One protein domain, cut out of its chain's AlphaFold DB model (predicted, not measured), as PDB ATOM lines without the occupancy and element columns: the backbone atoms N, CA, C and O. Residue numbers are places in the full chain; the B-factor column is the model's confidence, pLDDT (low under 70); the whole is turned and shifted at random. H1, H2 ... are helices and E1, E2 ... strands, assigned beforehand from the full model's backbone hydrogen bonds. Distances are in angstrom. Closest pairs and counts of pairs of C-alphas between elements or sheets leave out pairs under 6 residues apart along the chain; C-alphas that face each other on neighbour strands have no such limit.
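Overview. This is residues 8 to 110 of the 159 residues of an uncharacterized protein of Rhodococcus tukisamuensis (UniProt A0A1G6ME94). Two short helices, H2 and H3, pack on the first part of one long helix, H4, and H1 packs on both H2 and H3; residues 94 to 110, of which 94 to 107 belong to H4, stick out of this body as an arm. Far from the arm lie a small hairpin of strands, E1 and E2, and the loop of residues 8 to 21. The printed part has 103 residues with two antiparallel strands and then four helices, mostly helix by class. The whole is loose, radius of gyration of the C-alphas 16.3 A, and spans 55 by 32 by 21 A.

Along the chain. After residues 8 to 21, E1 is residues 22 to 24, from C-alpha 22 at (-51.721, -33.975, 22.478), and E2 is 27 to 29. H1 is residues 32 to 40, H2 46 to 58, 17.9 A long, and H3 64 to 73. H4, residues 80 to 107, runs 41.6 A to C-alpha 107 at (-12.935, -21.017, 8.323).

Arrangement. E1 and E2 form a hairpin, with N 29 and O 22 2.9 A apart, within hydrogen-bond range; both are apart from H2, H3 and H4. H1 and H2, a helical hairpin, touch at Ala 40 and Cys 49, their closest C-alphas, 5.7 A, at a shallow tilt of 10 degrees. H1 touches H3 about perpendicular, at 73 degrees, closest C-alphas Thr 33 and Leu 67, 5.9 A. H4 touches H2 with residues 81 to 89 alone, closest C-alphas Arg 50 and Val 85, 5.9 A, at a steep tilt of 47 degrees. Every O i to N i+4 pair is within hydrogen-bond range in H1, H2 and H3, and 23 of 24 in H4.

Size, cuts and confidence. The C-alphas of Ser 26 and Gly 109, the two farthest apart, are 55.8 A apart. The printed part has no cut and no long link; residues 8 to 25 have pLDDT under 70.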
ATOM      1  N   GLY A   8     -51.353 -24.634  11.862       42.50
ATOM      2  CA  GLY A   8     -50.970 -25.897  12.501       42.50
ATOM      3  C   GLY A   8     -52.023 -27.011  12.604       42.50
ATOM      4  O   GLY A   8     -51.746 -28.004  13.272       42.50
ATOM      5  N   TRP A   9     -53.214 -26.918  11.989       52.19
ATOM      6  CA  TRP A   9     -54.303 -27.879  12.270       52.19
ATOM      7  C   TRP A   9     -54.777 -28.724  11.088       52.19
ATOM      8  O   TRP A   9     -55.208 -28.195  10.065       52.19
ATOM      9  N   ILE A  10     -54.855 -30.045  11.301       49.69
ATOM     10  CA  ILE A  10     -55.685 -30.964  10.513       49.69
ATOM     11  C   ILE A  10     -56.409 -31.933  11.466       49.69
ATOM     12  O   ILE A  10     -55.784 -32.617  12.273       49.69
ATOM     13  N   LEU A  11     -57.738 -32.031  11.344       41.47
ATOM     14  CA  LEU A  11     -58.554 -33.042  12.017       41.47
ATOM     15  C   LEU A  11     -58.426 -34.411  11.310       41.47
ATOM     16  O   LEU A  11     -58.877 -34.571  10.174       41.47
ATOM     17  N   ALA A  12     -57.845 -35.409  11.977       42.34
ATOM     18  CA  ALA A  12     -57.757 -36.782  11.476       42.34
ATOM     19  C   ALA A  12     -58.904 -37.666  12.011       42.34
ATOM     20  O   ALA A  12     -59.227 -37.638  13.197       42.34
ATOM     21  N   ARG A  13     -59.512 -38.476  11.132       42.09
ATOM     22  CA  ARG A  13     -60.456 -39.563  11.459       42.09
ATOM     23  C   ARG A  13     -59.794 -40.902  11.100       42.09
ATOM     24  O   ARG A  13     -60.011 -41.381   9.991       42.09
ATOM     25  N   ASP A  14     -58.981 -41.477  11.986       44.28
ATOM     26  CA  ASP A  14     -58.672 -42.920  11.986       44.28
ATOM     27  C   ASP A  14     -58.151 -43.389  13.366       44.28
ATOM     28  O   ASP A  14     -57.515 -42.631  14.095       44.28
ATOM     29  N   GLY A  15     -58.484 -44.626  13.742       46.66
ATOM     30  CA  GLY A  15     -58.609 -45.140  15.112       46.66
ATOM     31  C   GLY A  15     -57.354 -45.696  15.793       46.66
ATOM     32  O   GLY A  15     -57.479 -46.320  16.844       46.66
ATOM     33  N   ARG A  16     -56.145 -45.487  15.265       45.81
ATOM     34  CA  ARG A  16     -54.917 -45.822  16.009       45.81
ATOM     35  C   ARG A  16     -54.459 -44.566  16.726       45.81
ATOM     36  O   ARG A  16     -54.061 -43.639  16.051       45.81
ATOM     37  N   LEU A  17     -54.477 -44.511  18.057       50.31
ATOM     38  CA  LEU A  17     -53.718 -43.537  18.859       50.31
ATOM     39  C   LEU A  17     -52.377 -44.206  19.197       50.31
ATOM     40  O   LEU A  17     -52.386 -45.258  19.823       50.31
ATOM     41  N   SER A  18     -51.252 -43.674  18.712       47.22
ATOM     42  CA  SER A  18     -49.913 -44.110  19.156       47.22
ATOM     43  C   SER A  18     -49.358 -43.021  20.068       47.22
ATOM     44  O   SER A  18     -49.854 -41.895  20.042       47.22
ATOM     45  N   THR A  19     -48.438 -43.429  20.927       42.12
ATOM     46  CA  THR A  19     -48.033 -42.878  22.225       42.12
ATOM     47  C   THR A  19     -48.103 -41.349  22.354       42.12
ATOM     48  O   THR A  19     -47.300 -40.632  21.776       42.12
ATOM     49  N   GLY A  20     -49.057 -40.885  23.176       50.78
ATOM     50  CA  GLY A  20     -49.199 -39.492  23.616       50.78
ATOM     51  C   GLY A  20     -50.121 -38.635  22.741       50.78
ATOM     52  O   GLY A  20     -49.624 -37.850  21.946       50.78
ATOM     53  N   PRO A  21     -51.460 -38.739  22.851       59.31
ATOM     54  CA  PRO A  21     -52.331 -37.722  22.270       59.31
ATOM     55  C   PRO A  21     -51.996 -36.353  22.868       59.31
ATOM     56  O   PRO A  21     -51.991 -36.205  24.092       59.31
ATOM     57  N   ASP A  22     -51.798 -35.353  22.014       64.12
ATOM     58  CA  ASP A  22     -51.721 -33.975  22.478       64.12
ATOM     59  C   ASP A  22     -53.082 -33.577  23.048       64.12
ATOM     60  O   ASP A  22     -54.134 -33.770  22.424       64.12
ATOM     61  N   SER A  23     -53.068 -33.025  24.258       59.41
ATOM     62  CA  SER A  23     -54.271 -32.496  24.892       59.41
ATOM     63  C   SER A  23     -54.377 -31.000  24.616       59.41
ATOM     64  O   SER A  23     -53.460 -30.232  24.902       59.41
ATOM     65  N   ARG A  24     -55.509 -30.570  24.051       59.12
ATOM     66  CA  ARG A  24     -55.889 -29.151  24.012       59.12
ATOM     67  C   ARG A  24     -57.190 -28.960  24.754       59.12
ATOM     68  O   ARG A  24     -58.268 -29.227  24.224       59.12
ATOM     69  N   GLY A  25     -57.073 -28.541  26.009       69.75
ATOM     70  CA  GLY A  25     -58.199 -28.565  26.934       69.75
ATOM     71  C   GLY A  25     -58.716 -29.997  27.085       69.75
ATOM     72  O   GLY A  25     -57.961 -30.897  27.440       69.75
ATOM     73  N   SER A  26     -59.994 -30.219  26.773       73.25
ATOM     74  CA  SER A  26     -60.641 -31.536  26.864       73.25
ATOM     75  C   SER A  26     -60.512 -32.401  25.603       73.25
ATOM     76  O   SER A  26     -60.922 -33.563  25.618       73.25
ATOM     77  N   LEU A  27     -59.962 -31.870  24.504       72.31
ATOM     78  CA  LEU A  27     -59.885 -32.584  23.230       72.31
ATOM     79  C   LEU A  27     -58.566 -33.347  23.097       72.31
ATOM     80  O   LEU A  27     -57.482 -32.767  23.183       72.31
ATOM     81  N   ARG A  28     -58.674 -34.651  22.813       73.69
ATOM     82  CA  ARG A  28     -57.543 -35.476  22.378       73.69
ATOM     83  C   ARG A  28     -57.302 -35.240  20.895       73.69
ATOM     84  O   ARG A  28     -58.154 -35.569  20.071       73.69
ATOM     85  N   CYS A  29     -56.144 -34.688  20.572       76.19
ATOM     86  CA  CYS A  29     -55.709 -34.473  19.203       76.19
ATOM     87  C   CYS A  29     -54.676 -35.534  18.811       76.19
ATOM     88  O   CYS A  29     -53.940 -36.056  19.651       76.19
ATOM     89  N   ALA A  30     -54.626 -35.865  17.520       83.88
ATOM     90  CA  ALA A  30     -53.488 -36.599  16.986       83.88
ATOM     91  C   ALA A  30     -52.231 -35.714  17.073       83.88
ATOM     92  O   ALA A  30     -52.353 -34.508  16.828       83.88
ATOM     93  N   PRO A  31     -51.049 -36.290  17.360       86.19
ATOM     94  CA  PRO A  31     -49.783 -35.579  17.217       86.19
ATOM     95  C   PRO A  31     -49.644 -34.982  15.814       86.19
ATOM     96  O   PRO A  31     -50.114 -35.573  14.833       86.19
ATOM     97  N   VAL A  32     -48.995 -33.822  15.712       88.75
ATOM     98  CA  VAL A  32     -48.886 -33.063  14.456       88.75
ATOM     99  C   VAL A  32     -48.270 -33.886  13.321       88.75
ATOM    100  O   VAL A  32     -48.836 -33.914  12.227       88.75
ATOM    101  N   THR A  33     -47.220 -34.667  13.595       92.12
ATOM    102  CA  THR A  33     -46.576 -35.588  12.641       92.12
ATOM    103  C   THR A  33     -47.591 -36.526  11.990       92.12
ATOM    104  O   THR A  33     -47.634 -36.669  10.766       92.12
ATOM    105  N   ARG A  34     -48.490 -37.116  12.786       90.50
ATOM    106  CA  ARG A  34     -49.546 -37.976  12.250       90.50
ATOM    107  C   ARG A  34     -50.586 -37.181  11.480       90.50
ATOM    108  O   ARG A  34     -50.956 -37.589  10.380       90.50
ATOM    109  N   ALA A  35     -51.084 -36.091  12.058       92.25
ATOM    110  CA  ALA A  35     -52.144 -35.294  11.447       92.25
ATOM    111  C   ALA A  35     -51.746 -34.831  10.035       92.25
ATOM    112  O   ALA A  35     -52.534 -34.930   9.090       92.25
ATOM    113  N   VAL A  36     -50.489 -34.416   9.875       95.19
ATOM    114  CA  VAL A  36     -49.893 -34.057   8.585       95.19
ATOM    115  C   VAL A  36     -49.852 -35.254   7.637       95.19
ATOM    116  O   VAL A  36     -50.296 -35.144   6.491       95.19
ATOM    117  N   LEU A  37     -49.370 -36.415   8.089       95.12
ATOM    118  CA  LEU A  37     -49.306 -37.616   7.252       95.12
ATOM    119  C   LEU A  37     -50.687 -38.122   6.825       95.12
ATOM    120  O   LEU A  37     -50.843 -38.610   5.704       95.12
ATOM    121  N   ASP A  38     -51.710 -37.964   7.660       93.06
ATOM    122  CA  ASP A  38     -53.085 -38.322   7.318       93.06
ATOM    123  C   ASP A  38     -53.649 -37.469   6.178       93.06
ATOM    124  O   ASP A  38     -54.402 -37.979   5.338       93.06
ATOM    125  N   VAL A  39     -53.238 -36.201   6.080       95.00
ATOM    126  CA  VAL A  39     -53.526 -35.372   4.901       95.00
ATOM    127  C   VAL A  39     -52.662 -35.761   3.730       95.00
ATOM    128  O   VAL A  39     -53.194 -35.963   2.638       95.00
ATOM    129  N   ALA A  40     -51.357 -35.921   3.940       95.69
ATOM    130  CA  ALA A  40     -50.421 -36.252   2.877       95.69
ATOM    131  C   ALA A  40     -50.845 -37.532   2.128       95.69
ATOM    132  O   ALA A  40     -50.821 -37.568   0.898       95.69
ATOM    133  N   ARG A  41     -51.360 -38.547   2.840       93.94
ATOM    134  CA  ARG A  41     -51.907 -39.797   2.262       93.94
ATOM    135  C   ARG A  41     -53.117 -39.587   1.337       93.94
ATOM    136  O   ARG A  41     -53.409 -40.425   0.475       93.94
ATOM    137  N   ARG A  42     -53.859 -38.490   1.510       94.69
ATOM    138  CA  ARG A  42     -55.037 -38.136   0.696       94.69
ATOM    139  C   ARG A  42     -54.678 -37.275  -0.510       94.69
ATOM    140  O   ARG A  42     -55.473 -37.205  -1.447       94.69
ATOM    141  N   LEU A  43     -53.491 -36.675  -0.528       95.75
ATOM    142  CA  LEU A  43     -53.029 -35.882  -1.659       95.75
ATOM    143  C   LEU A  43     -52.748 -36.769  -2.881       95.75
ATOM    144  O   LEU A  43     -52.461 -37.966  -2.790       95.75
ATOM    145  N   ARG A  44     -52.895 -36.164  -4.059       94.00
ATOM    146  CA  ARG A  44     -52.607 -36.787  -5.364       94.00
ATOM    147  C   ARG A  44     -51.549 -36.028  -6.154       94.00
ATOM    148  O   ARG A  44     -50.943 -36.590  -7.055       94.00
ATOM    149  N   ARG A  45     -51.326 -34.760  -5.806       96.81
ATOM    150  CA  ARG A  45     -50.354 -33.880  -6.451       96.81
ATOM    151  C   ARG A  45     -49.083 -33.832  -5.620       96.81
ATOM    152  O   ARG A  45     -49.147 -33.544  -4.425       96.81
ATOM    153  N   ARG A  46     -47.947 -34.077  -6.271       97.56
ATOM    154  CA  ARG A  46     -46.623 -34.040  -5.645       97.56
ATOM    155  C   ARG A  46     -46.316 -32.679  -5.034       97.56
ATOM    156  O   ARG A  46     -45.984 -32.640  -3.859       97.56
ATOM    157  N   ASP A  47     -46.534 -31.593  -5.771       96.31
ATOM    158  CA  ASP A  47     -46.218 -30.238  -5.297       96.31
ATOM    159  C   ASP A  47     -47.000 -29.868  -4.035       96.31
ATOM    160  O   ASP A  47     -46.444 -29.295  -3.108       96.31
ATOM    161  N   ALA A  48     -48.274 -30.268  -3.956       96.75
ATOM    162  CA  ALA A  48     -49.093 -30.044  -2.766       96.75
ATOM    163  C   ALA A  48     -48.579 -30.847  -1.560       96.75
ATOM    164  O   ALA A  48     -48.593 -30.354  -0.437       96.75
ATOM    165  N   CYS A  49     -48.116 -32.080  -1.789       97.88
ATOM    166  CA  CYS A  49     -47.523 -32.895  -0.733       97.88
ATOM    167  C   CYS A  49     -46.175 -32.328  -0.282       97.88
ATOM    168  O   CYS A  49     -45.918 -32.286   0.916       97.88
ATOM    169  N   ARG A  50     -45.341 -31.866  -1.219       97.44
ATOM    170  CA  ARG A  50     -44.071 -31.200  -0.919       97.44
ATOM    171  C   ARG A  50     -44.307 -29.937  -0.107       97.44
ATOM    172  O   ARG A  50     -43.751 -29.839   0.972       97.44
ATOM    173  N   ALA A  51     -45.182 -29.045  -0.566       96.56
ATOM    174  CA  ALA A  51     -45.502 -27.810   0.144       96.56
ATOM    175  C   ALA A  51     -45.970 -28.078   1.582       96.56
ATOM    176  O   ALA A  51     -45.428 -27.493   2.513       96.56
ATOM    177  N   LEU A  52     -46.902 -29.023   1.772       97.75
ATOM    178  CA  LEU A  52     -47.388 -29.394   3.103       97.75
ATOM    179  C   LEU A  52     -46.262 -29.888   4.022       97.75
ATOM    180  O   LEU A  52     -46.158 -29.425   5.153       97.75
ATOM    181  N   LEU A  53     -45.452 -30.847   3.556       96.81
ATOM    182  CA  LEU A  53     -44.394 -31.443   4.376       96.81
ATOM    183  C   LEU A  53     -43.265 -30.442   4.649       96.81
ATOM    184  O   LEU A  53     -42.826 -30.320   5.786       96.81
ATOM    185  N   SER A  54     -42.831 -29.693   3.633       94.88
ATOM    186  CA  SER A  54     -41.806 -28.658   3.783       94.88
ATOM    187  C   SER A  54     -42.227 -27.584   4.774       94.88
ATOM    188  O   SER A  54     -41.412 -27.189   5.598       94.88
ATOM    189  N   GLU A  55     -43.479 -27.127   4.729       95.19
ATOM    190  CA  GLU A  55     -43.929 -26.046   5.603       95.19
ATOM    191  C   GLU A  55     -43.914 -26.452   7.079       95.19
ATOM    192  O   GLU A  55     -43.409 -25.704   7.914       95.19
ATOM    193  N   VAL A  56     -44.398 -27.650   7.420       94.81
ATOM    194  CA  VAL A  56     -44.390 -28.101   8.823       94.81
ATOM    195  C   VAL A  56     -42.981 -28.387   9.339       94.81
ATOM    196  O   VAL A  56     -42.705 -28.127  10.509       94.81
ATOM    197  N   ILE A  57     -42.076 -28.846   8.466       93.69
ATOM    198  CA  ILE A  57     -40.661 -29.034   8.804       93.69
ATOM    199  C   ILE A  57     -39.992 -27.679   9.050       93.69
ATOM    200  O   ILE A  57     -39.318 -27.492  10.058       93.69
ATOM    201  N   GLN A  58     -40.208 -26.700   8.168       88.94
ATOM    202  CA  GLN A  58     -39.622 -25.361   8.296       88.94
ATOM    203  C   GLN A  58     -40.117 -24.613   9.535       88.94
ATOM    204  O   GLN A  58     -39.373 -23.829  10.119       88.94
ATOM    205  N   ARG A  59     -41.360 -24.865   9.955       91.62
ATOM    206  CA  ARG A  59     -41.918 -24.326  11.203       91.62
ATOM    207  C   ARG A  59     -41.356 -25.001  12.457       91.62
ATOM    208  O   ARG A  59     -41.554 -24.476  13.546       91.62
ATOM    209  N   GLY A  60     -40.669 -26.135  12.308       88.06
ATOM    210  CA  GLY A  60     -40.189 -26.948  13.425       88.06
ATOM    211  C   GLY A  60     -41.304 -27.708  14.144       88.06
ATOM    212  O   GLY A  60     -41.089 -28.182  15.254       88.06
ATOM    213  N   ASP A  61     -42.485 -27.826  13.528       90.44
ATOM    214  CA  ASP A  61     -43.611 -28.564  14.106       90.44
ATOM    215  C   ASP A  61     -43.357 -30.087  14.055       90.44
ATOM    216  O   ASP A  61     -43.921 -30.838  14.842       90.44
ATOM    217  N   THR A  62     -42.515 -30.558  13.127       93.69
ATOM    218  CA  THR A  62     -42.003 -31.938  13.079       93.69
ATOM    219  C   THR A  62     -40.710 -32.006  12.259       93.69
ATOM    220  O   THR A  62     -40.372 -31.044  11.570       93.69
ATOM    221  N   SER A  63     -39.995 -33.133  12.284       90.75
ATOM    222  CA  SER A  63     -38.781 -33.351  11.486       90.75
ATOM    223  C   SER A  63     -38.953 -34.376  10.353       90.75
ATOM    224  O   SER A  63     -39.939 -35.118  10.281       90.75
ATOM    225  N   VAL A  64     -37.972 -34.429   9.442       92.38
ATOM    226  CA  VAL A  64     -37.915 -35.447   8.376       92.38
ATOM    227  C   VAL A  64     -37.875 -36.855   8.983       92.38
ATOM    228  O   VAL A  64     -38.555 -37.763   8.502       92.38
ATOM    229  N   GLU A  65     -37.122 -37.018  10.066       87.38
ATOM    230  CA  GLU A  65     -36.922 -38.269  10.794       87.38
ATOM    231  C   GLU A  65     -38.212 -38.725  11.481       87.38
ATOM    232  O   GLU A  65     -38.630 -39.869  11.308       87.38
ATOM    233  N   GLU A  66     -38.890 -37.832  12.203       91.00
ATOM    234  CA  GLU A  66     -40.160 -38.140  12.870       91.00
ATOM    235  C   GLU A  66     -41.237 -38.579  11.869       91.00
ATOM    236  O   GLU A  66     -41.944 -39.567  12.086       91.00
ATOM    237  N   LEU A  67     -41.327 -37.891  10.725       94.19
ATOM    238  CA  LEU A  67     -42.231 -38.265   9.637       94.19
ATOM    239  C   LEU A  67     -41.868 -39.628   9.034       94.19
ATOM    240  O   LEU A  67     -42.763 -40.404   8.680       94.19
ATOM    241  N   ALA A  68     -40.574 -39.938   8.901       91.56
ATOM    242  CA  ALA A  68     -40.109 -41.221   8.385       91.56
ATOM    243  C   ALA A  68     -40.457 -42.373   9.341       91.56
ATOM    244  O   ALA A  68     -40.949 -43.410   8.883       91.56
ATOM    245  N   ILE A  69     -40.274 -42.165  10.649       90.00
ATOM    246  CA  ILE A  69     -40.636 -43.114  11.709       90.00
ATOM    247  C   ILE A  69     -42.150 -43.370  11.700       90.00
ATOM    248  O   ILE A  69     -42.571 -44.516  11.534       90.00
ATOM    249  N   GLU A  70     -42.992 -42.329  11.749       91.88
ATOM    250  CA  GLU A  70     -44.460 -42.494  11.744       91.88
ATOM    251  C   GLU A  70     -44.956 -43.144  10.433       91.88
ATOM    252  O   GLU A  70     -45.915 -43.924  10.424       91.88
ATOM    253  N   LEU A  71     -44.296 -42.886   9.293       92.00
ATOM    254  CA  LEU A  71     -44.576 -43.606   8.048       92.00
ATOM    255  C   LEU A  71     -44.184 -45.084   8.129       92.00
ATOM    256  O   LEU A  71     -44.895 -45.910   7.551       92.00
ATOM    257  N   ALA A  72     -43.060 -45.423   8.762       88.25
ATOM    258  CA  ALA A  72     -42.583 -46.796   8.917       88.25
ATOM    259  C   ALA A  72     -43.485 -47.624   9.846       88.25
ATOM    260  O   ALA A  72     -43.791 -48.770   9.522       88.25
ATOM    261  N   GLU A  73     -43.968 -47.025  10.935       86.19
ATOM    262  CA  GLU A  73     -44.849 -47.674  11.914       86.19
ATOM    263  C   GLU A  73     -46.325 -47.725  11.481       86.19
ATOM    264  O   GLU A  73     -47.112 -48.537  11.977       86.19
ATOM    265  N   GLY A  74     -46.728 -46.836  10.570       79.81
ATOM    266  CA  GLY A  74     -48.110 -46.676  10.133       79.81
ATOM    267  C   GLY A  74     -48.571 -47.628   9.021       79.81
ATOM    268  O   GLY A  74     -47.831 -48.432   8.452       79.81
ATOM    269  N   SER A  75     -49.846 -47.486   8.642       78.12
ATOM    270  CA  SER A  75     -50.431 -48.216   7.510       78.12
ATOM    271  C   SER A  75     -49.697 -47.915   6.201       78.12
ATOM    272  O   SER A  75     -49.377 -46.765   5.895       78.12
ATOM    273  N   ARG A  76     -49.496 -48.945   5.368       84.56
ATOM    274  CA  ARG A  76     -48.859 -48.805   4.046       84.56
ATOM    275  C   ARG A  76     -49.738 -48.067   3.028       84.56
ATOM    276  O   ARG A  76     -49.218 -47.565   2.030       84.56
ATOM    277  N   ARG A  77     -51.053 -47.970   3.241       88.44
ATOM    278  CA  ARG A  77     -51.982 -47.370   2.269       88.44
ATOM    279  C   ARG A  77     -51.726 -45.867   2.101       88.44
ATOM    280  O   ARG A  77     -51.623 -45.132   3.074       88.44
ATOM    281  N   GLY A  78     -51.652 -45.402   0.851       89.38
ATOM    282  CA  GLY A  78     -51.498 -43.974   0.530       89.38
ATOM    283  C   GLY A  78     -50.119 -43.384   0.847       89.38
ATOM    284  O   GLY A  78     -49.950 -42.174   0.794       89.38
ATOM    285  N   THR A  79     -49.124 -44.211   1.167       93.50
ATOM    286  CA  THR A  79     -47.801 -43.740   1.619       93.50
ATOM    287  C   THR A  79     -46.778 -43.547   0.505       93.50
ATOM    288  O   THR A  79     -45.730 -42.964   0.760       93.50
ATOM    289  N   ALA A  80     -47.046 -44.017  -0.717       95.31
ATOM    290  CA  ALA A  80     -46.072 -43.965  -1.809       95.31
ATOM    291  C   ALA A  80     -45.633 -42.526  -2.128       95.31
ATOM    292  O   ALA A  80     -44.437 -42.244  -2.178       95.31
ATOM    293  N   LEU A  81     -46.597 -41.608  -2.277       96.94
ATOM    294  CA  LEU A  81     -46.309 -40.204  -2.561       96.94
ATOM    295  C   LEU A  81     -45.611 -39.498  -1.379       96.94
ATOM    296  O   LEU A  81     -44.529 -38.959  -1.613       96.94
ATOM    297  N   PRO A  82     -46.124 -39.554  -0.128       96.00
ATOM    298  CA  PRO A  82     -45.425 -38.992   1.030       96.00
ATOM    299  C   PRO A  82     -43.997 -39.517   1.195       96.00
ATOM    300  O   PRO A  82     -43.086 -38.729   1.405       96.00
ATOM    301  N   ARG A  83     -43.768 -40.828   1.024       96.44
ATOM    302  CA  ARG A  83     -42.422 -41.416   1.102       96.44
ATOM    303  C   ARG A  83     -41.492 -40.890   0.018       96.44
ATOM    304  O   ARG A  83     -40.330 -40.636   0.298       96.44
ATOM    305  N   SER A  84     -41.978 -40.744  -1.214       96.75
ATOM    306  CA  SER A  84     -41.155 -40.205  -2.300       96.75
ATOM    307  C   SER A  84     -40.766 -38.752  -2.050       96.75
ATOM    308  O   SER A  84     -39.611 -38.406  -2.251       96.75
ATOM    309  N   VAL A  85     -41.713 -37.922  -1.613       97.38
ATOM    310  CA  VAL A  85     -41.458 -36.507  -1.317       97.38
ATOM    311  C   VAL A  85     -40.525 -36.363  -0.117       97.38
ATOM    312  O   VAL A  85     -39.595 -35.572  -0.169       97.38
ATOM    313  N   LEU A  86     -40.726 -37.155   0.939       95.69
ATOM    314  CA  LEU A  86     -39.887 -37.091   2.134       95.69
ATOM    315  C   LEU A  86     -38.425 -37.454   1.838       95.69
ATOM    316  O   LEU A  86     -37.534 -36.820   2.382       95.69
ATOM    317  N   ARG A  87     -38.167 -38.410   0.931       93.69
ATOM    318  CA  ARG A  87     -36.799 -38.712   0.468       93.69
ATOM    319  C   ARG A  87     -36.155 -37.544  -0.272       93.69
ATOM    320  O   ARG A  87     -34.969 -37.310  -0.097       93.69
ATOM    321  N   GLU A  88     -36.923 -36.829  -1.091       92.62
ATOM    322  CA  GLU A  88     -36.417 -35.637  -1.779       92.62
ATOM    323  C   GLU A  88     -36.071 -34.536  -0.773       92.62
ATOM    324  O   GLU A  88     -35.000 -33.953  -0.859       92.62
ATOM    325  N   LEU A  89     -36.937 -34.304   0.218       93.19
ATOM    326  CA  LEU A  89     -36.682 -33.322   1.273       93.19
ATOM    327  C   LEU A  89     -35.488 -33.700   2.155       93.19
ATOM    328  O   LEU A  89     -34.730 -32.819   2.546       93.19
ATOM    329  N   ALA A  90     -35.309 -34.991   2.442       89.50
ATOM    330  CA  ALA A  90     -34.123 -35.483   3.129       89.50
ATOM    331  C   ALA A  90     -32.864 -35.161   2.314       89.50
ATOM    332  O   ALA A  90     -31.956 -34.521   2.835       89.50
ATOM    333  N   ALA A  91     -32.833 -35.533   1.029       84.31
ATOM    334  CA  ALA A  91     -31.701 -35.267   0.137       84.31
ATOM    335  C   ALA A  91     -31.370 -33.767   0.030       84.31
ATOM    336  O   ALA A  91     -30.207 -33.389   0.141       84.31
ATOM    337  N   ASP A  92     -32.387 -32.911  -0.105       85.44
ATOM    338  CA  ASP A  92     -32.212 -31.454  -0.123       85.44
ATOM    339  C   ASP A  92     -31.569 -30.957   1.194       85.44
ATOM    340  O   ASP A  92     -30.644 -30.139   1.174       85.44
ATOM    341  N   ALA A  93     -32.013 -31.473   2.348       83.94
ATOM    342  CA  ALA A  93     -31.455 -31.121   3.656       83.94
ATOM    343  C   ALA A  93     -29.992 -31.576   3.819       83.94
ATOM    344  O   ALA A  93     -29.176 -30.814   4.345       83.94
ATOM    345  N   HIS A  94     -29.645 -32.767   3.321       80.50
ATOM    346  CA  HIS A  94     -28.264 -33.258   3.292       80.50
ATOM    347  C   HIS A  94     -27.344 -32.313   2.519       80.50
ATOM    348  O   HIS A  94     -26.336 -31.867   3.059       80.50
ATOM    349  N   SER A  95     -27.720 -31.931   1.295       77.31
ATOM    350  CA  SER A  95     -26.897 -31.035   0.477       77.31
ATOM    351  C   SER A  95     -26.661 -29.679   1.151       77.31
ATOM    352  O   SER A  95     -25.570 -29.114   1.063       77.31
ATOM    353  N   VAL A  96     -27.654 -29.147   1.870       79.31
ATOM    354  CA  VAL A  96     -27.484 -27.908   2.645       79.31
ATOM    355  C   VAL A  96     -26.507 -28.105   3.807       79.31
ATOM    356  O   VAL A  96     -25.641 -27.252   4.024       79.31
ATOM    357  N   ALA A  97     -26.615 -29.217   4.539       78.50
ATOM    358  CA  ALA A  97     -25.709 -29.541   5.636       78.50
ATOM    359  C   ALA A  97     -24.260 -29.727   5.150       78.50
ATOM    360  O   ALA A  97     -23.342 -29.179   5.760       78.50
ATOM    361  N   GLU A  98     -24.052 -30.406   4.020       78.56
ATOM    362  CA  GLU A  98     -22.743 -30.574   3.374       78.56
ATOM    363  C   GLU A  98     -22.110 -29.226   3.013       78.56
ATOM    364  O   GLU A  98     -20.950 -28.964   3.341       78.56
ATOM    365  N   ILE A  99     -22.877 -28.327   2.386       80.75
ATOM    366  CA  ILE A  99     -22.395 -26.981   2.056       80.75
ATOM    367  C   ILE A  99     -22.018 -26.228   3.336       80.75
ATOM    368  O   ILE A  99     -20.944 -25.624   3.405       80.75
ATOM    369  N   ALA A 100     -22.867 -26.265   4.365       82.12
ATOM    370  CA  ALA A 100     -22.593 -25.605   5.638       82.12
ATOM    371  C   ALA A 100     -21.324 -26.158   6.312       82.12
ATOM    372  O   ALA A 100     -20.493 -25.377   6.788       82.12
ATOM    373  N   ALA A 101     -21.133 -27.479   6.289       82.50
ATOM    374  CA  ALA A 101     -19.951 -28.156   6.809       82.50
ATOM    375  C   ALA A 101     -18.678 -27.732   6.062       82.50
ATOM    376  O   ALA A 101     -17.698 -27.332   6.694       82.50
ATOM    377  N   GLN A 102     -18.704 -27.700   4.726       82.56
ATOM    378  CA  GLN A 102     -17.573 -27.223   3.924       82.56
ATOM    379  C   GLN A 102     -17.222 -25.758   4.232       82.56
ATOM    380  O   GLN A 102     -16.046 -25.405   4.342       82.56
ATOM    381  N   GLN A 103     -18.223 -24.890   4.408       86.06
ATOM    382  CA  GLN A 103     -17.996 -23.484   4.768       86.06
ATOM    383  C   GLN A 103     -17.450 -23.320   6.191       86.06
ATOM    384  O   GLN A 103     -16.642 -22.424   6.448       86.06
ATOM    385  N   LEU A 104     -17.884 -24.156   7.137       87.38
ATOM    386  CA  LEU A 104     -17.310 -24.200   8.481       87.38
ATOM    387  C   LEU A 104     -15.839 -24.624   8.422       87.38
ATOM    388  O   LEU A 104     -14.991 -23.945   8.998       87.38
ATOM    389  N   TYR A 105     -15.533 -25.673   7.660       86.00
ATOM    390  CA  TYR A 105     -14.178 -26.196   7.524       86.00
ATOM    391  C   TYR A 105     -13.200 -25.178   6.937       86.00
ATOM    392  O   TYR A 105     -12.113 -24.975   7.463       86.00
ATOM    393  N   ARG A 106     -13.603 -24.450   5.891       85.25
ATOM    394  CA  ARG A 106     -12.763 -23.399   5.286       85.25
ATOM    395  C   ARG A 106     -12.365 -22.290   6.265       85.25
ATOM    396  O   ARG A 106     -11.378 -21.604   6.029       85.25
ATOM    397  N   ARG A 107     -13.141 -22.086   7.333       89.12
ATOM    398  CA  ARG A 107     -12.935 -21.017   8.323       89.12
ATOM    399  C   ARG A 107     -12.324 -21.507   9.634       89.12
ATOM    400  O   ARG A 107     -12.026 -20.682  10.490       89.12
ATOM    401  N   SER A 108     -12.162 -22.816   9.815       87.06
ATOM    402  CA  SER A 108     -11.771 -23.407  11.099       87.06
ATOM    403  C   SER A 108     -10.267 -23.340  11.382       87.06
ATOM    404  O   SER A 108      -9.866 -23.489  12.532       87.06
ATOM    405  N   GLY A 109      -9.432 -23.140  10.354       87.81
ATOM    406  CA  GLY A 109      -7.973 -23.251  10.473       87.81
ATOM    407  C   GLY A 109      -7.477 -24.690  10.662       87.81
ATOM    408  O   GLY A 109      -6.308 -24.888  10.991       87.81
ATOM    409  N   LEU A 110      -8.350 -25.690  10.473       87.62
ATOM    410  CA  LEU A 110      -7.982 -27.104  10.541       87.62
ATOM    411  C   LEU A 110      -7.013 -27.488   9.405       87.62
ATOM    412  O   LEU A 110      -6.997 -26.825   8.361       87.62
TER     413      LEU A 110